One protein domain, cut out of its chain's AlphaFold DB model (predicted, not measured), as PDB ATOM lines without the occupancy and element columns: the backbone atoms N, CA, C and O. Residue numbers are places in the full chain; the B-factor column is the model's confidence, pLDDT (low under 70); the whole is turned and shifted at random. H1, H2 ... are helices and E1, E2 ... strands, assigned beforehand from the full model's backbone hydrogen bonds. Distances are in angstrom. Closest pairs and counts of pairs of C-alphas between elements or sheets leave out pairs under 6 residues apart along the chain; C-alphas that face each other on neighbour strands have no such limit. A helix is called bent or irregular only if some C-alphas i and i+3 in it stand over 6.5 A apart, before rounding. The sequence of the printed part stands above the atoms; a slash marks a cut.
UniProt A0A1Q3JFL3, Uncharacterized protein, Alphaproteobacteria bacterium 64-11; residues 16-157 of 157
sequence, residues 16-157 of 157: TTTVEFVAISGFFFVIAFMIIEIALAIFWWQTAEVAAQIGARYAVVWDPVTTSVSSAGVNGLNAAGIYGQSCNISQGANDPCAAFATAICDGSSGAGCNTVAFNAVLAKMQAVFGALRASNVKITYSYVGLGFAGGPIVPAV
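This is residues 16 to 157 of the 157 residues of an uncharacterized protein of Alphaproteobacteria bacterium 64-11 (UniProt A0A1Q3JFL3). One long helix, H1, sticks out with residues 16 to 43 from a loop-rich head, where its last part packs beside H3, near the small antiparallel sheet E1 - E2; H2 sits far off among loops. The printed part has 142 residues, with H1, H2, E1, H3, E2 in chain order, mostly helix. It is extended, radius of gyration of the C-alphas 24.0 A, spanning 89 by 32 by 21 A.

H1, residues 16 to 61, runs 68.9 A from C-alpha 16 at (16.597, 140.941, -70.465). H2 is residues 89 to 94, irregular, with C-alphas 90 and 93 9.1 A apart. E1 is 103 to 106, H3 115 to 126 (15.7 A), and E2 138 to 141, ending at C-alpha 141 (26.134, 95.655, -21.320).

H1, with residues 51 to 59, touches H3, opposite ways at a steep tilt of 37 degrees, only just steep; their closest C-alphas, Ala 51 and Met 125, are 4.7 A apart. E2 and H1 are near each other, with 9 pairs of C-alphas within 10 A. N 103 of E1 and O 141 of E2 are within hydrogen-bond range, 2.9 A. H2 is apart from H1, H3 and E2. Every O i to N i+4 pair is within range in H3, 41 of 42 in H1, and 0 of 2 in H2, which has 2 of 3 O i to N i+3.

The farthest C-alphas, Thr 16 and Ile 82, are 89.3 A apart. The printed part has no cut; the links H1 to H2 and H3 to E2 are long. Residues 71 and 109 to 111 have pLDDT under 70.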
ATOM      1  N   THR A  16      16.975 142.348 -70.222       78.38
ATOM      2  CA  THR A  16      16.597 140.941 -70.465       78.38
ATOM      3  C   THR A  16      17.685 139.962 -70.003       78.38
ATOM      4  O   THR A  16      17.425 139.022 -69.255       78.38
ATOM      5  N   THR A  17      18.949 140.294 -70.279       82.94
ATOM      6  CA  THR A  17      20.121 139.512 -69.855       82.94
ATOM      7  C   THR A  17      20.325 139.510 -68.340       82.94
ATOM      8  O   THR A  17      20.866 138.557 -67.785       82.94
ATOM      9  N   THR A  18      19.876 140.559 -67.645       86.19
ATOM     10  CA  THR A  18      19.966 140.632 -66.180       86.19
ATOM     11  C   THR A  18      18.941 139.703 -65.537       86.19
ATOM     12  O   THR A  18      19.266 139.022 -64.569       86.19
ATOM     13  N   VAL A  19      17.727 139.614 -66.092       88.69
ATOM     14  CA  VAL A  19      16.676 138.719 -65.580       88.69
ATOM     15  C   VAL A  19      17.060 137.251 -65.776       88.69
ATOM     16  O   VAL A  19      16.931 136.459 -64.843       88.69
ATOM     17  N   GLU A  20      17.605 136.896 -66.941       87.44
ATOM     18  CA  GLU A  20      18.112 135.542 -67.207       87.44
ATOM     19  C   GLU A  20      19.259 135.165 -66.260       87.44
ATOM     20  O   GLU A  20      19.260 134.081 -65.672       87.44
ATOM     21  N   PHE A  21      20.206 136.082 -66.042       91.75
ATOM     22  CA  PHE A  21      21.312 135.853 -65.117       91.75
ATOM     23  C   PHE A  21      20.837 135.690 -63.666       91.75
ATOM     24  O   PHE A  21      21.326 134.814 -62.950       91.75
ATOM     25  N   VAL A  22      19.866 136.492 -63.218       94.19
ATOM     26  CA  VAL A  22      19.297 136.383 -61.864       94.19
ATOM     27  C   VAL A  22      18.562 135.052 -61.681       94.19
ATOM     28  O   VAL A  22      18.715 134.418 -60.638       94.19
ATOM     29  N   ALA A  23      17.831 134.579 -62.694       92.00
ATOM     30  CA  ALA A  23      17.154 133.285 -62.635       92.00
ATOM     31  C   ALA A  23      18.150 132.115 -62.508       92.00
ATOM     32  O   ALA A  23      17.985 131.250 -61.646       92.00
ATOM     33  N   ILE A  24      19.217 132.114 -63.316       96.06
ATOM     34  CA  ILE A  24      20.238 131.053 -63.291       96.06
ATOM     35  C   ILE A  24      21.059 131.105 -61.997       96.06
ATOM     36  O   ILE A  24      21.273 130.074 -61.360       96.06
ATOM     37  N   SER A  25      21.504 132.295 -61.582       94.69
ATOM     38  CA  SER A  25      22.289 132.461 -60.352       94.69
ATOM     39  C   SER A  25      21.480 132.109 -59.105       94.69
ATOM     40  O   SER A  25      21.994 131.417 -58.231       94.69
ATOM     41  N   GLY A  26      20.199 132.487 -59.043       95.38
ATOM     42  CA  GLY A  26      19.298 132.090 -57.962       95.38
ATOM     43  C   GLY A  26      19.176 130.571 -57.846       95.38
ATOM     44  O   GLY A  26      19.360 130.016 -56.763       95.38
ATOM     45  N   PHE A  27      18.951 129.884 -58.969       96.44
ATOM     46  CA  PHE A  27      18.892 128.422 -58.995       96.44
ATOM     47  C   PHE A  27      20.220 127.775 -58.575       96.44
ATOM     48  O   PHE A  27      20.232 126.828 -57.785       96.44
ATOM     49  N   PHE A  28      21.345 128.324 -59.038       97.69
ATOM     50  CA  PHE A  28      22.674 127.863 -58.652       97.69
ATOM     51  C   PHE A  28      22.919 127.999 -57.143       97.69
ATOM     52  O   PHE A  28      23.403 127.054 -56.521       97.69
ATOM     53  N   PHE A  29      22.540 129.124 -56.528       97.50
ATOM     54  CA  PHE A  29      22.689 129.315 -55.084       97.50
ATOM     55  C   PHE A  29      21.831 128.347 -54.271       97.50
ATOM     56  O   PHE A  29      22.316 127.810 -53.279       97.50
ATOM     57  N   VAL A  30      20.596 128.068 -54.700       97.44
ATOM     58  CA  VAL A  30      19.734 127.081 -54.027       97.44
ATOM     59  C   VAL A  30      20.390 125.701 -54.018       97.44
ATOM     60  O   VAL A  30      20.452 125.060 -52.970       97.44
ATOM     61  N   ILE A  31      20.936 125.259 -55.154       97.94
ATOM     62  CA  ILE A  31      21.652 123.979 -55.231       97.94
ATOM     63  C   ILE A  31      22.919 124.010 -54.371       97.94
ATOM     64  O   ILE A  31      23.188 123.052 -53.647       97.94
ATOM     65  N   ALA A  32      23.688 125.099 -54.413       97.69
ATOM     66  CA  ALA A  32      24.914 125.216 -53.632       97.69
ATOM     67  C   ALA A  32      24.635 125.131 -52.122       97.69
ATOM     68  O   ALA A  32      25.302 124.369 -51.422       97.69
ATOM     69  N   PHE A  33      23.619 125.843 -51.624       97.88
ATOM     70  CA  PHE A  33      23.223 125.772 -50.218       97.88
ATOM     71  C   PHE A  33      22.689 124.393 -49.837       97.88
ATOM     72  O   PHE A  33      23.111 123.861 -48.816       97.88
ATOM     73  N   MET A  34      21.864 123.768 -50.685       98.12
ATOM     74  CA  MET A  34      21.393 122.400 -50.451       98.12
ATOM     75  C   MET A  34      22.570 121.424 -50.287       98.12
ATOM     76  O   MET A  34      22.589 120.628 -49.349       98.12
ATOM     77  N   ILE A  35      23.572 121.489 -51.171       98.12
ATOM     78  CA  ILE A  35      24.748 120.612 -51.095       98.12
ATOM     79  C   ILE A  35      25.521 120.850 -49.794       98.12
ATOM     80  O   ILE A  35      25.920 119.886 -49.140       98.12
ATOM     81  N   ILE A  36      25.713 122.111 -49.396       97.94
ATOM     82  CA  ILE A  36      26.421 122.461 -48.156       97.94
ATOM     83  C   ILE A  36      25.671 121.926 -46.931       97.94
ATOM     84  O   ILE A  36      26.290 121.328 -46.051       97.94
ATOM     85  N   GLU A  37      24.349 122.088 -46.876       98.19
ATOM     86  CA  GLU A  37      23.534 121.603 -45.759       98.19
ATOM     87  C   GLU A  37      23.589 120.078 -45.628       98.19
ATOM     88  O   GLU A  37      23.816 119.558 -44.534       98.19
ATOM     89  N   ILE A  38      23.462 119.353 -46.744       97.81
ATOM     90  CA  ILE A  38      23.553 117.887 -46.748       97.81
ATOM     91  C   ILE A  38      24.962 117.433 -46.344       97.81
ATOM     92  O   ILE A  38      25.103 116.507 -45.544       97.81
ATOM     93  N   ALA A  39      26.011 118.092 -46.846       97.38
ATOM     94  CA  ALA A  39      27.389 117.766 -46.491       97.38
ATOM     95  C   ALA A  39      27.647 117.935 -44.985       97.38
ATOM     96  O   ALA A  39      28.255 117.064 -44.360       97.38
ATOM     97  N   LEU A  40      27.139 119.015 -44.383       95.75
ATOM     98  CA  LEU A  40      27.231 119.235 -42.940       95.75
ATOM     99  C   LEU A  40      26.441 118.182 -42.154       95.75
ATOM    100  O   LEU A  40      26.957 117.651 -41.173       95.75
ATOM    101  N   ALA A  41      25.227 117.835 -42.590       95.44
ATOM    102  CA  ALA A  41      24.422 116.803 -41.937       95.44
ATOM    103  C   ALA A  41      25.137 115.440 -41.916       95.44
ATOM    104  O   ALA A  41      25.206 114.792 -40.871       95.44
ATOM    105  N   ILE A  42      25.732 115.035 -43.043       96.88
ATOM    106  CA  ILE A  42      26.506 113.790 -43.140       96.88
ATOM    107  C   ILE A  42      27.748 113.855 -42.246       96.88
ATOM    108  O   ILE A  42      28.040 112.892 -41.540       96.88
ATOM    109  N   PHE A  43      28.459 114.985 -42.222       94.94
ATOM    110  CA  PHE A  43      29.630 115.157 -41.362       94.94
ATOM    111  C   PHE A  43      29.298 114.940 -39.876       94.94
ATOM    112  O   PHE A  43      29.997 114.198 -39.182       94.94
ATOM    113  N   TRP A  44      28.204 115.527 -39.385       94.12
ATOM    114  CA  TRP A  44      27.762 115.332 -38.001       94.12
ATOM    115  C   TRP A  44      27.349 113.886 -37.709       94.12
ATOM    116  O   TRP A  44      27.654 113.362 -36.639       94.12
ATOM    117  N   TRP A  45      26.707 113.214 -38.665       94.50
ATOM    118  CA  TRP A  45      26.332 111.810 -38.514       94.50
ATOM    119  C   TRP A  45      27.560 110.899 -38.392       94.50
ATOM    120  O   TRP A  45      27.679 110.123 -37.446       94.50
ATOM    121  N   GLN A  46      28.515 111.039 -39.310       95.81
ATOM    122  CA  GLN A  46      29.724 110.214 -39.339       95.81
ATOM    123  C   GLN A  46      30.613 110.449 -38.108       95.81
ATOM    124  O   GLN A  46      31.169 109.510 -37.539       95.81
ATOM    125  N   THR A  47      30.720 111.697 -37.646       95.38
ATOM    126  CA  THR A  47      31.470 112.010 -36.418       95.38
ATOM    127  C   THR A  47      30.827 111.397 -35.173       95.38
ATOM    128  O   THR A  47      31.552 110.897 -34.308       95.38
ATOM    129  N   ALA A  48      29.493 111.353 -35.093       93.75
ATOM    130  CA  ALA A  48      28.782 110.678 -34.009       93.75
ATOM    131  C   ALA A  48      29.008 109.152 -34.017       93.75
ATOM    132  O   ALA A  48      29.252 108.565 -32.960       93.75
ATOM    133  N   GLU A  49      28.998 108.510 -35.189       95.06
ATOM    134  CA  GLU A  49      29.272 107.069 -35.326       95.06
ATOM    135  C   GLU A  49      30.693 106.708 -34.874       95.06
ATOM    136  O   GLU A  49      30.889 105.762 -34.105       95.06
ATOM    137  N   VAL A  50      31.695 107.488 -35.285       95.94
ATOM    138  CA  VAL A  50      33.090 107.271 -34.868       95.94
ATOM    139  C   VAL A  50      33.258 107.492 -33.361       95.94
ATOM    140  O   VAL A  50      33.946 106.710 -32.697       95.94
ATOM    141  N   ALA A  51      32.600 108.510 -32.794       95.62
ATOM    142  CA  ALA A  51      32.595 108.732 -31.350       95.62
ATOM    143  C   ALA A  51      32.010 107.522 -30.598       95.62
ATOM    144  O   ALA A  51      32.602 107.075 -29.612       95.62
ATOM    145  N   ALA A  52      30.913 106.939 -31.093       94.00
ATOM    146  CA  ALA A  52      30.309 105.741 -30.511       94.00
ATOM    147  C   ALA A  52      31.248 104.522 -30.570       94.00
ATOM    148  O   ALA A  52      31.400 103.825 -29.569       94.00
ATOM    149  N   GLN A  53      31.944 104.297 -31.691       94.31
ATOM    150  CA  GLN A  53      32.901 103.187 -31.830       94.31
ATOM    151  C   GLN A  53      34.072 103.288 -30.842       94.31
ATOM    152  O   GLN A  53      34.471 102.292 -30.232       94.31
ATOM    153  N   ILE A  54      34.631 104.487 -30.670       94.62
ATOM    154  CA  ILE A  54      35.708 104.731 -29.700       94.62
ATOM    155  C   ILE A  54      35.191 104.542 -28.277       94.62
ATOM    156  O   ILE A  54      35.856 103.907 -27.456       94.62
ATOM    157  N   GLY A  55      33.989 105.046 -28.002       93.25
ATOM    158  CA  GLY A  55      33.325 104.867 -26.723       93.25
ATOM    159  C   GLY A  55      33.089 103.398 -26.370       93.25
ATOM    160  O   GLY A  55      33.437 102.996 -25.267       93.25
ATOM    161  N   ALA A  56      32.599 102.582 -27.309       92.94
ATOM    162  CA  ALA A  56      32.389 101.148 -27.108       92.94
ATOM    163  C   ALA A  56      33.704 100.414 -26.803       92.94
ATOM    164  O   ALA A  56      33.793  99.673 -25.825       92.94
ATOM    165  N   ARG A  57      34.770 100.681 -27.573       91.38
ATOM    166  CA  ARG A  57      36.104 100.106 -27.312       91.38
ATOM    167  C   ARG A  57      36.624 100.470 -25.926       91.38
ATOM    168  O   ARG A  57      37.194  99.624 -25.244       91.38
ATOM    169  N   TYR A  58      36.434 101.720 -25.514       92.75
ATOM    170  CA  TYR A  58      36.860 102.175 -24.197       92.75
ATOM    171  C   TYR A  58      36.010 101.547 -23.079       92.75
ATOM    172  O   TYR A  58      36.560 101.094 -22.082       92.75
ATOM    173  N   ALA A  59      34.694 101.438 -23.276       90.75
ATOM    174  CA  ALA A  59      33.745 100.867 -22.318       90.75
ATOM    175  C   ALA A  59      33.910  99.352 -22.083       90.75
ATOM    176  O   ALA A  59      33.480  98.865 -21.036       90.75
ATOM    177  N   VAL A  60      34.509  98.616 -23.027       88.81
ATOM    178  CA  VAL A  60      34.849  97.186 -22.876       88.81
ATOM    179  C   VAL A  60      36.110  96.975 -22.033       88.81
ATOM    180  O   VAL A  60      36.205  95.987 -21.315       88.81
ATOM    181  N   VAL A  61      37.097  97.870 -22.148       87.62
ATOM    182  CA  VAL A  61      38.431  97.687 -21.541       87.62
ATOM    183  C   VAL A  61      38.559  98.387 -20.188       87.62
ATOM    184  O   VAL A  61      39.324  97.940 -19.335       87.62
ATOM    185  N   TRP A  62      37.856  99.503 -19.996       87.19
ATOM    186  CA  TRP A  62      37.876 100.259 -18.747       87.19
ATOM    187  C   TRP A  62      36.927  99.664 -17.696       87.19
ATOM    188  O   TRP A  62      36.154  98.751 -17.986       87.19
ATOM    189  N   ASP A  63      36.961 100.208 -16.473       87.94
ATOM    190  CA  ASP A  63      35.975  99.886 -15.442       87.94
ATOM    191  C   ASP A  63      34.548 100.030 -15.995       87.94
ATOM    192  O   ASP A  63      34.216 101.086 -16.555       87.94
ATOM    193  N   PRO A  64      33.697  98.998 -15.849       88.06
ATOM    194  CA  PRO A  64      32.370  99.013 -16.436       88.06
ATOM    195  C   PRO A  64      31.519 100.166 -15.913       88.06
ATOM    196  O   PRO A  64      31.548 100.539 -14.737       88.06
ATOM    197  N   VAL A  65      30.688 100.698 -16.803       89.94
ATOM    198  CA  VAL A  65      29.786 101.808 -16.479       89.94
ATOM    199  C   VAL A  65      28.597 101.362 -15.616       89.94
ATOM    200  O   VAL A  65      27.899 102.190 -15.038       89.94
ATOM    201  N   THR A  66      28.374 100.055 -15.486       87.06
ATOM    202  CA  THR A  66      27.302  99.478 -14.664       87.06
ATOM    203  C   THR A  66      27.898  98.689 -13.504       87.06
ATOM    204  O   THR A  66      28.918  98.039 -13.668       87.06
ATOM    205  N   THR A  67      27.275  98.708 -12.327       80.56
ATOM    206  CA  THR A  67      27.745  97.981 -11.135       80.56
ATOM    207  C   THR A  67      27.439  96.487 -11.188       80.56
ATOM    208  O   THR A  67      27.985  95.717 -10.406       80.56
ATOM    209  N   SER A  68      26.541  96.067 -12.080       74.81
ATOM    210  CA  SER A  68      26.194  94.662 -12.328       74.81
ATOM    211  C   SER A  68      27.304  93.890 -13.036       74.81
ATOM    212  O   SER A  68      27.358  92.669 -12.932       74.81
ATOM    213  N   VAL A  69      28.187  94.593 -13.747       77.81
ATOM    214  CA  VAL A  69      29.382  94.026 -14.365       77.81
ATOM    215  C   VAL A  69      30.571  94.667 -13.663       77.81
ATOM    216  O   VAL A  69      30.722  95.878 -13.701       77.81
ATOM    217  N   SER A  70      31.403  93.890 -12.978       75.69
ATOM    218  CA  SER A  70      32.611  94.430 -12.337       75.69
ATOM    219  C   SER A  70      33.854  94.032 -13.126       75.69
ATOM    220  O   SER A  70      33.882  92.967 -13.738       75.69
ATOM    221  N   SER A  71      34.894  94.868 -13.098       69.00
ATOM    222  CA  SER A  71      36.190  94.590 -13.742       69.00
ATOM    223  C   SER A  71      36.916  93.386 -13.127       69.00
ATOM    224  O   SER A  71      37.699  92.722 -13.800       69.00
ATOM    225  N   ALA A  72      36.605  93.056 -11.870       74.50
ATOM    226  CA  ALA A  72      37.032  91.831 -11.188       74.50
ATOM    227  C   ALA A  72      35.985  90.698 -11.255       74.50
ATOM    228  O   ALA A  72      36.134  89.669 -10.595       74.50
ATOM    229  N   GLY A  73      34.900  90.894 -12.005       77.31
ATOM    230  CA  GLY A  73      33.807  89.944 -12.104       77.31
ATOM    231  C   GLY A  73      34.232  88.690 -12.855       77.31
ATOM    232  O   GLY A  73      34.911  88.758 -13.882       77.31
ATOM    233  N   VAL A  74      33.787  87.540 -12.357       85.00
ATOM    234  CA  VAL A  74      33.954  86.252 -13.030       85.00
ATOM    235  C   VAL A  74      32.624  85.779 -13.595       85.00
ATOM    236  O   VAL A  74      31.569  86.027 -13.010       85.00
ATOM    237  N   ASN A  75      32.671  85.072 -14.721       87.25
ATOM    238  CA  ASN A  75      31.529  84.315 -15.210       87.25
ATOM    239  C   ASN A  75      31.158  83.290 -14.135       87.25
ATOM    240  O   ASN A  75      31.911  82.345 -13.882       87.25
ATOM    241  N   GLY A  76      30.017  83.507 -13.478       86.00
ATOM    242  CA  GLY A  76      29.518  82.597 -12.454       86.00
ATOM    243  C   GLY A  76      29.318  81.197 -13.026       86.00
ATOM    244  O   GLY A  76      29.132  81.030 -14.228       86.00
ATOM    245  N   LEU A  77      29.364  80.181 -12.173       88.19
ATOM    246  CA  LEU A  77      29.078  78.815 -12.588       88.19
ATOM    247  C   LEU A  77      27.563  78.597 -12.572       88.19
ATOM    248  O   LEU A  77      26.921  78.837 -11.548       88.19
ATOM    249  N   ASN A  78      26.994  78.149 -13.686       87.56
ATOM    250  CA  ASN A  78      25.622  77.648 -13.698       87.56
ATOM    251  C   ASN A  78      25.597  76.208 -13.150       87.56
ATOM    252  O   ASN A  78      26.594  75.497 -13.229       87.56
ATOM    253  N   ALA A  79      24.462  75.743 -12.629       78.88
ATOM    254  CA  ALA A  79      24.327  74.427 -11.998       78.88
ATOM    255  C   ALA A  79      24.708  73.242 -12.914       78.88
ATOM    256  O   ALA A  79      25.049  72.172 -12.419       78.88
ATOM    257  N   ALA A  80      24.665  73.433 -14.236       74.81
ATOM    258  CA  ALA A  80      25.049  72.439 -15.239       74.81
ATOM    259  C   ALA A  80      26.529  72.520 -15.681       74.81
ATOM    260  O   ALA A  80      26.975  71.680 -16.462       74.81
ATOM    261  N   GLY A  81      27.278  73.532 -15.233       82.81
ATOM    262  CA  GLY A  81      28.629  73.830 -15.705       82.81
ATOM    263  C   GLY A  81      29.749  73.302 -14.812       82.81
ATOM    264  O   GLY A  81      29.570  73.045 -13.622       82.81
ATOM    265  N   ILE A  82      30.950  73.219 -15.386       88.81
ATOM    266  CA  ILE A  82      32.216  72.973 -14.687       88.81
ATOM    267  C   ILE A  82      33.160  74.148 -14.964       88.81
ATOM    268  O   ILE A  82      33.222  74.658 -16.085       88.81
ATOM    269  N   TYR A  83      33.926  74.572 -13.955       89.94
ATOM    270  CA  TYR A  83      34.950  75.603 -14.127       89.94
ATOM    271  C   TYR A  83      35.925  75.254 -15.261       89.94
ATOM    272  O   TYR A  83      36.377  74.117 -15.385       89.94
ATOM    273  N   GLY A  84      36.242  76.246 -16.096       87.19
ATOM    274  CA  GLY A  84      37.092  76.077 -17.277       87.19
ATOM    275  C   GLY A  84      36.357  75.642 -18.550       87.19
ATOM    276  O   GLY A  84      36.959  75.672 -19.621       87.19
ATOM    277  N   GLN A  85      35.066  75.294 -18.486       90.94
ATOM    278  CA  GLN A  85      34.261  75.104 -19.696       90.94
ATOM    279  C   GLN A  85      33.965  76.442 -20.372       90.94
ATOM    280  O   GLN A  85      33.681  77.434 -19.701       90.94
ATOM    281  N   SER A  86      34.000  76.463 -21.704       89.75
ATOM    282  CA  SER A  86      33.623  77.638 -22.488       89.75
ATOM    283  C   SER A  86      32.156  77.995 -22.259       89.75
ATOM    284  O   SER A  86      31.294  77.113 -22.324       89.75
ATOM    285  N   CYS A  87      31.874  79.278 -22.055       89.88
ATOM    286  CA  CYS A  87      30.505  79.776 -22.080       89.88
ATOM    287  C   CYS A  87      29.906  79.570 -23.476       89.88
ATOM    288  O   CYS A  87      30.629  79.594 -24.477       89.88
ATOM    289  N   ASN A  88      28.595  79.346 -23.552       88.31
ATOM    290  CA  ASN A  88      27.899  79.249 -24.830       88.31
ATOM    291  C   ASN A  88      26.410  79.558 -24.670       88.31
ATOM    292  O   ASN A  88      25.610  78.678 -24.339       88.31
ATOM    293  N   ILE A  89      26.036  80.785 -25.039       84.44
ATOM    294  CA  ILE A  89      24.667  81.294 -24.902       84.44
ATOM    295  C   ILE A  89      23.645  80.491 -25.720       84.44
ATOM    296  O   ILE A  89      22.464  80.452 -25.376       84.44
ATOM    297  N   SER A  90      24.089  79.786 -26.765       85.31
ATOM    298  CA  SER A  90      23.221  78.937 -27.593       85.31
ATOM    299  C   SER A  90      22.692  77.722 -26.825       85.31
ATOM    300  O   SER A  90      21.713  77.112 -27.246       85.31
ATOM    301  N   GLN A  91      23.317  77.370 -25.696       81.44
ATOM    302  CA  GLN A  91      22.874  76.277 -24.827       81.44
ATOM    303  C   GLN A  91      21.790  76.701 -23.825       81.44
ATOM    304  O   GLN A  91      21.254  75.850 -23.109       81.44
ATOM    305  N   GLY A  92      21.426  77.990 -23.788       80.94
ATOM    306  CA  GLY A  92      20.353  78.516 -22.947       80.94
ATOM    307  C   GLY A  92      20.554  78.157 -21.474       80.94
ATOM    308  O   GLY A  92      21.578  78.477 -20.880       80.94
ATOM    309  N   ALA A  93      19.592  77.445 -20.883       80.69
ATOM    310  CA  ALA A  93      19.665  77.008 -19.485       80.69
ATOM    311  C   ALA A  93      20.845  76.060 -19.179       80.69
ATOM    312  O   ALA A  93      21.212  75.919 -18.014       80.69
ATOM    313  N   ASN A  94      21.439  75.437 -20.203       84.56
ATOM    314  CA  ASN A  94      22.604  74.556 -20.084       84.56
ATOM    315  C   ASN A  94      23.933  75.273 -20.372       84.56
ATOM    316  O   ASN A  94      24.960  74.605 -20.492       84.56
ATOM    317  N   ASP A  95      23.939  76.603 -20.528       87.75
ATOM    318  CA  ASP A  95      25.191  77.359 -20.589       87.75
ATOM    319  C   ASP A  95      25.996  77.089 -19.303       87.75
ATOM    320  O   ASP A  95      25.448  77.270 -18.209       87.75
ATOM    321  N   PRO A  96      27.265  76.635 -19.390       88.19
ATOM    322  CA  PRO A  96      28.109  76.414 -18.216       88.19
ATOM    323  C   PRO A  96      28.301  77.674 -17.362       88.19
ATOM    324  O   PRO A  96      28.624  77.586 -16.174       88.19
ATOM    325  N   CYS A  97      28.104  78.844 -17.965       89.00
ATOM    326  CA  CYS A  97      28.246  80.138 -17.333       89.00
ATOM    327  C   CYS A  97      26.888  80.716 -16.912       89.00
ATOM    328  O   CYS A  97      25.890  80.629 -17.624       89.00
ATOM    329  N   ALA A  98      26.853  81.354 -15.747       88.06
ATOM    330  CA  ALA A  98      25.693  82.081 -15.260       88.06
ATOM    331  C   ALA A  98      25.572  83.412 -16.015       88.06
ATOM    332  O   ALA A  98      26.412  84.303 -15.862       88.06
ATOM    333  N   ALA A  99      24.522  83.543 -16.825       83.25
ATOM    334  CA  ALA A  99      24.224  84.782 -17.529       83.25
ATOM    335  C   ALA A  99      23.943  85.917 -16.532       83.25
ATOM    336  O   ALA A  99      23.140  85.767 -15.608       83.25
ATOM    337  N   PHE A 100      24.584  87.068 -16.734       83.31
ATOM    338  CA  PHE A 100      24.249  88.288 -16.006       83.31
ATOM    339  C   PHE A 100      23.133  89.051 -16.726       83.31
ATOM    340  O   PHE A 100      22.977  88.965 -17.947       83.31
ATOM    341  N   ALA A 101      22.340  89.804 -15.963       83.62
ATOM    342  CA  ALA A 101      21.253  90.599 -16.520       83.62
ATOM    343  C   ALA A 101      21.794  91.748 -17.380       83.62
ATOM    344  O   ALA A 101      22.759  92.414 -16.997       83.62
ATOM    345  N   THR A 102      21.135  92.012 -18.512       87.50
ATOM    346  CA  THR A 102      21.450  93.171 -19.351       87.50
ATOM    347  C   THR A 102      21.335  94.447 -18.529       87.50
ATOM    348  O   THR A 102      20.289  94.731 -17.945       87.50
ATOM    349  N   ALA A 103      22.413  95.220 -18.504       86.69
ATOM    350  CA  ALA A 103      22.526  96.415 -17.692       86.69
ATOM    351  C   ALA A 103      22.654  97.643 -18.577       86.69
ATOM    352  O   ALA A 103      23.410  97.647 -19.547       86.69
ATOM    353  N   ILE A 104      21.903  98.686 -18.247       88.38
ATOM    354  CA  ILE A 104      21.770  99.878 -19.077       88.38
ATOM    355  C   ILE A 104      22.113 101.093 -18.229       88.38
ATOM    356  O   ILE A 104      21.569 101.257 -17.137       88.38
ATOM    357  N   CYS A 105      22.970 101.960 -18.763       89.19
ATOM    358  CA  CYS A 105      23.213 103.282 -18.213       89.19
ATOM    359  C   CYS A 105      22.891 104.358 -19.250       89.19
ATOM    360  O   CYS A 105      23.479 104.369 -20.333       89.19
ATOM    361  N   ASP A 106      21.952 105.247 -18.923       87.56
ATOM    362  CA  ASP A 106      21.447 106.284 -19.826       87.56
ATOM    363  C   ASP A 106      21.775 107.667 -19.259       87.56
ATOM    364  O   ASP A 106      21.298 108.037 -18.185       87.56
ATOM    365  N   GLY A 107      22.663 108.410 -19.921       78.94
ATOM    366  CA  GLY A 107      23.057 109.749 -19.486       78.94
ATOM    367  C   GLY A 107      23.530 109.851 -18.038       78.94
ATOM    368  O   GLY A 107      23.220 110.828 -17.362       78.94
ATOM    369  N   SER A 108      24.280 108.849 -17.562       71.31
ATOM    370  CA  SER A 108      24.723 108.698 -16.166       71.31
ATOM    371  C   SER A 108      23.597 108.431 -15.149       71.31
ATOM    372  O   SER A 108      23.837 108.480 -13.940       71.31
ATOM    373  N   SER A 109      22.384 108.138 -15.609       68.12
ATOM    374  CA  SER A 109      21.219 107.828 -14.785       68.12
ATOM    375  C   SER A 109      20.764 106.378 -14.996       68.12
ATOM    376  O   SER A 109      20.787 105.847 -16.107       68.12
ATOM    377  N   GLY A 110      20.411 105.708 -13.898       65.75
ATOM    378  CA  GLY A 110      20.047 104.290 -13.880       65.75
ATOM    379  C   GLY A 110      20.453 103.616 -12.570       65.75
ATOM    380  O   GLY A 110      21.439 104.001 -11.937       65.75
ATOM    381  N   ALA A 111      19.685 102.614 -12.133       66.00
ATOM    382  CA  ALA A 111      20.048 101.815 -10.967       66.00
ATOM    383  C   ALA A 111      21.357 101.063 -11.259       66.00
ATOM    384  O   ALA A 111      21.420 100.268 -12.193       66.00
ATOM    385  N   GLY A 112      22.407 101.343 -10.484       76.69
ATOM    386  CA  GLY A 112      23.724 100.743 -10.700       76.69
ATOM    387  C   GLY A 112      24.579 101.414 -11.782       76.69
ATOM    388  O   GLY A 112      25.521 100.798 -12.258       76.69
ATOM    389  N   CYS A 113      24.303 102.656 -12.186       87.62
ATOM    390  CA  CYS A 113      25.242 103.429 -13.008       87.62
ATOM    391  C   CYS A 113      26.444 103.914 -12.185       87.62
ATOM    392  O   CYS A 113      26.283 104.641 -11.205       87.62
ATOM    393  N   ASN A 114      27.658 103.592 -12.627       89.19
ATOM    394  CA  ASN A 114      28.883 104.210 -12.138       89.19
ATOM    395  C   ASN A 114      29.147 105.505 -12.919       89.19
ATOM    396  O   ASN A 114      29.623 105.489 -14.055       89.19
ATOM    397  N   THR A 115      28.845 106.640 -12.291       88.12
ATOM    398  CA  THR A 115      28.952 107.969 -12.909       88.12
ATOM    399  C   THR A 115      30.395 108.355 -13.243       88.12
ATOM    400  O   THR A 115      30.635 109.051 -14.228       88.12
ATOM    401  N   VAL A 116      31.379 107.869 -12.479       89.44
ATOM    402  CA  VAL A 116      32.806 108.130 -12.730       89.44
ATOM    403  C   VAL A 116      33.253 107.423 -14.008       89.44
ATOM    404  O   VAL A 116      33.830 108.057 -14.892       89.44
ATOM    405  N   ALA A 117      32.926 106.136 -14.138       90.12
ATOM    406  CA  ALA A 117      33.214 105.362 -15.343       90.12
ATOM    407  C   ALA A 117      32.449 105.907 -16.563       90.12
ATOM    408  O   ALA A 117      33.041 106.072 -17.631       90.12
ATOM    409  N   PHE A 118      31.170 106.272 -16.399       91.56
ATOM    410  CA  PHE A 118      30.378 106.903 -17.462       91.56
ATOM    411  C   PHE A 118      31.050 108.179 -17.979       91.56
ATOM    412  O   PHE A 118      31.241 108.337 -19.182       91.56
ATOM    413  N   ASN A 119      31.451 109.079 -17.076       91.81
ATOM    414  CA  ASN A 119      32.081 110.344 -17.448       91.81
ATOM    415  C   ASN A 119      33.442 110.143 -18.127       91.81
ATOM    416  O   ASN A 119      33.787 110.908 -19.027       91.81
ATOM    417  N   ALA A 120      34.195 109.103 -17.757       92.38
ATOM    418  CA  ALA A 120      35.438 108.752 -18.438       92.38
ATOM    419  C   ALA A 120      35.188 108.315 -19.894       92.38
ATOM    420  O   ALA A 120      35.869 108.795 -20.803       92.38
ATOM    421  N   VAL A 121      34.179 107.467 -20.133       92.88
ATOM    422  CA  VAL A 121      33.765 107.066 -21.490       92.88
ATOM    423  C   VAL A 121      33.252 108.275 -22.277       92.88
ATOM    424  O   VAL A 121      33.684 108.504 -23.408       92.88
ATOM    425  N   LEU A 122      32.384 109.089 -21.668       93.56
ATOM    426  CA  LEU A 122      31.826 110.287 -22.290       93.56
ATOM    427  C   LEU A 122      32.926 111.269 -22.704       93.56
ATOM    428  O   LEU A 122      32.886 111.773 -23.820       93.56
ATOM    429  N   ALA A 123      33.942 111.490 -21.866       94.44
ATOM    430  CA  ALA A 123      35.065 112.365 -22.196       94.44
ATOM    431  C   ALA A 123      35.831 111.887 -23.444       94.44
ATOM    432  O   ALA A 123      36.278 112.704 -24.250       94.44
ATOM    433  N   LYS A 124      35.957 110.567 -23.648       94.12
ATOM    434  CA  LYS A 124      36.569 110.005 -24.863       94.12
ATOM    435  C   LYS A 124      35.692 110.193 -26.095       94.12
ATOM    436  O   LYS A 124      36.216 110.541 -27.149       94.12
ATOM    437  N   MET A 125      34.379 110.019 -25.965       94.38
ATOM    438  CA  MET A 125      33.438 110.301 -27.054       94.38
ATOM    439  C   MET A 125      33.432 111.799 -27.414       94.38
ATOM    440  O   MET A 125      33.482 112.160 -28.590       94.38
ATOM    441  N   GLN A 126      33.450 112.681 -26.410       95.31
ATOM    442  CA  GLN A 126      33.457 114.140 -26.574       95.31
ATOM    443  C   GLN A 126      34.753 114.680 -27.184       95.31
ATOM    444  O   GLN A 126      34.721 115.718 -27.842       95.31
ATOM    445  N   ALA A 127      35.877 113.972 -27.028       94.44
ATOM    446  CA  ALA A 127      37.123 114.319 -27.710       94.44
ATOM    447  C   ALA A 127      37.003 114.240 -29.244       94.44
ATOM    448  O   ALA A 127      37.758 114.903 -29.950       94.44
ATOM    449  N   VAL A 128      36.055 113.446 -29.756       94.06
ATOM    450  CA  VAL A 128      35.755 113.331 -31.190       94.06
ATOM    451  C   VAL A 128      34.558 114.196 -31.568       94.06
ATOM    452  O   VAL A 128      34.613 114.928 -32.552       94.06
ATOM    453  N   PHE A 129      33.488 114.144 -30.772       93.94
ATOM    454  CA  PHE A 129      32.263 114.891 -31.023       93.94
ATOM    455  C   PHE A 129      31.891 115.765 -29.820       93.94
ATOM    456  O   PHE A 129      31.134 115.371 -28.935       93.94
ATOM    457  N   GLY A 130      32.418 116.992 -29.797       91.81
ATOM    458  CA  GLY A 130      32.267 117.911 -28.660       91.81
ATOM    459  C   GLY A 130      30.836 118.391 -28.387       91.81
ATOM    460  O   GLY A 130      30.539 118.806 -27.270       91.81
ATOM    461  N   ALA A 131      29.925 118.313 -29.364       89.94
ATOM    462  CA  ALA A 131      28.515 118.668 -29.162       89.94
ATOM    463  C   ALA A 131      27.697 117.551 -28.478       89.94
ATOM    464  O   ALA A 131      26.510 117.741 -28.190       89.94
ATOM    465  N   LEU A 132      28.312 116.394 -28.204       91.38
ATOM    466  CA  LEU A 132      27.664 115.268 -27.544       91.38
ATOM    467  C   LEU A 132      27.332 115.599 -26.082       91.38
ATOM    468  O   LEU A 132      28.197 115.967 -25.282       91.38
ATOM    469  N   ARG A 133      26.061 115.421 -25.720       90.50
ATOM    470  CA  ARG A 133      25.561 115.576 -24.349       90.50
ATOM    471  C   ARG A 133      25.400 114.209 -23.702       90.50
ATOM    472  O   ARG A 133      25.023 113.260 -24.382       90.50
ATOM    473  N   ALA A 134      25.597 114.136 -22.384       88.75
ATOM    474  CA  ALA A 134      25.389 112.908 -21.615       88.75
ATOM    475  C   ALA A 134      24.000 112.298 -21.871       88.75
ATOM    476  O   ALA A 134      23.900 111.104 -22.111       88.75
ATOM    477  N   SER A 135      22.952 113.127 -21.934       88.88
ATOM    478  CA  SER A 135      21.564 112.712 -22.201       88.88
ATOM    479  C   SER A 135      21.341 111.979 -23.527       88.88
ATOM    480  O   SER A 135      20.283 111.400 -23.724       88.88
ATOM    481  N   ASN A 136      22.290 112.060 -24.461       89.44
ATOM    482  CA  ASN A 136      22.187 111.442 -25.781       89.44
ATOM    483  C   ASN A 136      23.024 110.156 -25.871       89.44
ATOM    484  O   ASN A 136      23.190 109.610 -26.960       89.44
ATOM    485  N   VAL A 137      23.599 109.699 -24.752       91.25
ATOM    486  CA  VAL A 137      24.489 108.540 -24.690       91.25
ATOM    487  C   VAL A 137      23.880 107.473 -23.796       91.25
ATOM    488  O   VAL A 137      23.673 107.678 -22.600       91.25
ATOM    489  N   LYS A 138      23.678 106.296 -24.385       91.38
ATOM    490  CA  LYS A 138      23.202 105.097 -23.708       91.38
ATOM    491  C   LYS A 138      24.210 103.975 -23.903       91.38
ATOM    492  O   LYS A 138      24.558 103.651 -25.034       91.38
ATOM    493  N   ILE A 139      24.656 103.378 -22.803       91.12
ATOM    494  CA  ILE A 139      25.616 102.268 -22.795       91.12
ATOM    495  C   ILE A 139      24.896 101.043 -22.241       91.12
ATOM    496  O   ILE A 139      24.304 101.110 -21.164       91.12
ATOM    497  N   THR A 140      24.916  99.940 -22.987       91.06
ATOM    498  CA  THR A 140      24.230  98.699 -22.610       91.06
ATOM    499  C   THR A 140      25.228  97.559 -22.575       91.06
ATOM    500  O   THR A 140      25.858  97.283 -23.578       91.06
ATOM    501  N   TYR A 141      25.341  96.873 -21.442       90.25
ATOM    502  CA  TYR A 141      26.134  95.655 -21.320       90.25
ATOM    503  C   TYR A 141      25.207  94.451 -21.385       90.25
ATOM    504  O   TYR A 141      24.251  94.366 -20.614       90.25
ATOM    505  N   SER A 142      25.502  93.510 -22.274       89.31
ATOM    506  CA  SER A 142      24.734  92.275 -22.425       89.31
ATOM    507  C   SER A 142      25.626  91.042 -22.365       89.31
ATOM    508  O   SER A 142      26.802  91.067 -22.744       89.31
ATOM    509  N   TYR A 143      25.051  89.952 -21.862       88.56
ATOM    510  CA  TYR A 143      25.687  88.648 -21.876       88.56
ATOM    511  C   TYR A 143      25.577  88.020 -23.267       88.56
ATOM    512  O   TYR A 143      24.485  87.928 -23.823       88.56
ATOM    513  N   VAL A 144      26.707  87.561 -23.810       89.00
ATOM    514  CA  VAL A 144      26.795  86.964 -25.158       89.00
ATOM    515  C   VAL A 144      27.422  85.569 -25.169       89.00
ATOM    516  O   VAL A 144      27.727  85.038 -26.234       89.00
ATOM    517  N   GLY A 145      27.614  84.948 -24.002       88.31
ATOM    518  CA  GLY A 145      28.163  83.591 -23.937       88.31
ATOM    519  C   GLY A 145      29.636  83.493 -24.315       88.31
ATOM    520  O   GLY A 145      30.042  82.484 -24.877       88.31
ATOM    521  N   LEU A 146      30.435  84.529 -24.045       88.50
ATOM    522  CA  LEU A 146      31.876  84.533 -24.309       88.50
ATOM    523  C   LEU A 146      32.689  84.258 -23.035       88.50
ATOM    524  O   LEU A 146      32.278  84.590 -21.922       88.50
ATOM    525  N   GLY A 147      33.878  83.680 -23.219       89.12
ATOM    526  CA  GLY A 147      34.797  83.323 -22.137       89.12
ATOM    527  C   GLY A 147      34.599  81.892 -21.637       89.12
ATOM    528  O   GLY A 147      34.182  81.009 -22.385       89.12
ATOM    529  N   PHE A 148      34.938  81.656 -20.373       90.81
ATOM    530  CA  PHE A 148      34.799  80.356 -19.716       90.81
ATOM    531  C   PHE A 148      34.305  80.513 -18.276       90.81
ATOM    532  O   PHE A 148      34.468  81.574 -17.669       90.81
ATOM    533  N   ALA A 149      33.702  79.459 -17.728       90.31
ATOM    534  CA  ALA A 149      33.147  79.447 -16.380       90.31
ATOM    535  C   ALA A 149      34.255  79.612 -15.327       90.31
ATOM    536  O   ALA A 149      35.247  78.878 -15.336       90.31
ATOM    537  N   GLY A 150      34.091  80.578 -14.420       87.25
ATOM    538  CA  GLY A 150      35.104  80.999 -13.442       87.25
ATOM    539  C   GLY A 150      36.198  81.916 -13.994       87.25
ATOM    540  O   GLY A 150      37.043  82.368 -13.225       87.25
ATOM    541  N   GLY A 151      36.197  82.195 -15.300       88.06
ATOM    542  CA  GLY A 151      37.070  83.185 -15.926       88.06
ATOM    543  C   GLY A 151      36.496  84.603 -15.862       88.06
ATOM    544  O   GLY A 151      35.359  84.776 -15.426       88.06
ATOM    545  N   PRO A 152      37.248  85.621 -16.315       88.00
ATOM    546  CA  PRO A 152      36.763  86.999 -16.387       88.00
ATOM    547  C   PRO A 152      35.505  87.134 -17.255       88.00
ATOM    548  O   PRO A 152      35.366  86.440 -18.265       88.00
ATOM    549  N   ILE A 153      34.608  88.051 -16.884       86.44
ATOM    550  CA  ILE A 153      33.414  88.364 -17.683       86.44
ATOM    551  C   ILE A 153      33.819  89.089 -18.972       86.44
ATOM    552  O   ILE A 153      34.603  90.036 -18.943       86.44
ATOM    553  N   VAL A 154      33.233  88.679 -20.100       87.38
ATOM    554  CA  VAL A 154      33.401  89.338 -21.405       87.38
ATOM    555  C   VAL A 154      32.028  89.802 -21.906       87.38
ATOM    556  O   VAL A 154      31.299  89.011 -22.511       87.38
ATOM    557  N   PRO A 155      31.625  91.051 -21.617       87.25
ATOM    558  CA  PRO A 155      30.329  91.565 -22.038       87.25
ATOM    559  C   PRO A 155      30.365  92.067 -23.489       87.25
ATOM    560  O   PRO A 155      31.402  92.514 -23.978       87.25
ATOM    561  N   ALA A 156      29.209  92.062 -24.152       88.81
ATOM    562  CA  ALA A 156      28.999  92.879 -25.343       88.81
ATOM    563  C   ALA A 156      28.464  94.255 -24.940       88.81
ATOM    564  O   ALA A 156      27.619  94.342 -24.042       88.81
ATOM    565  N   VAL A 157      28.968  95.295 -25.608       88.50
ATOM    566  CA  VAL A 157      28.669  96.714 -25.364       88.50
ATOM    567  C   VAL A 157      28.117  97.359 -26.622       88.50
ATOM    568  O   VAL A 157      28.673  97.053 -27.700       88.50
TER     569      VAL A 157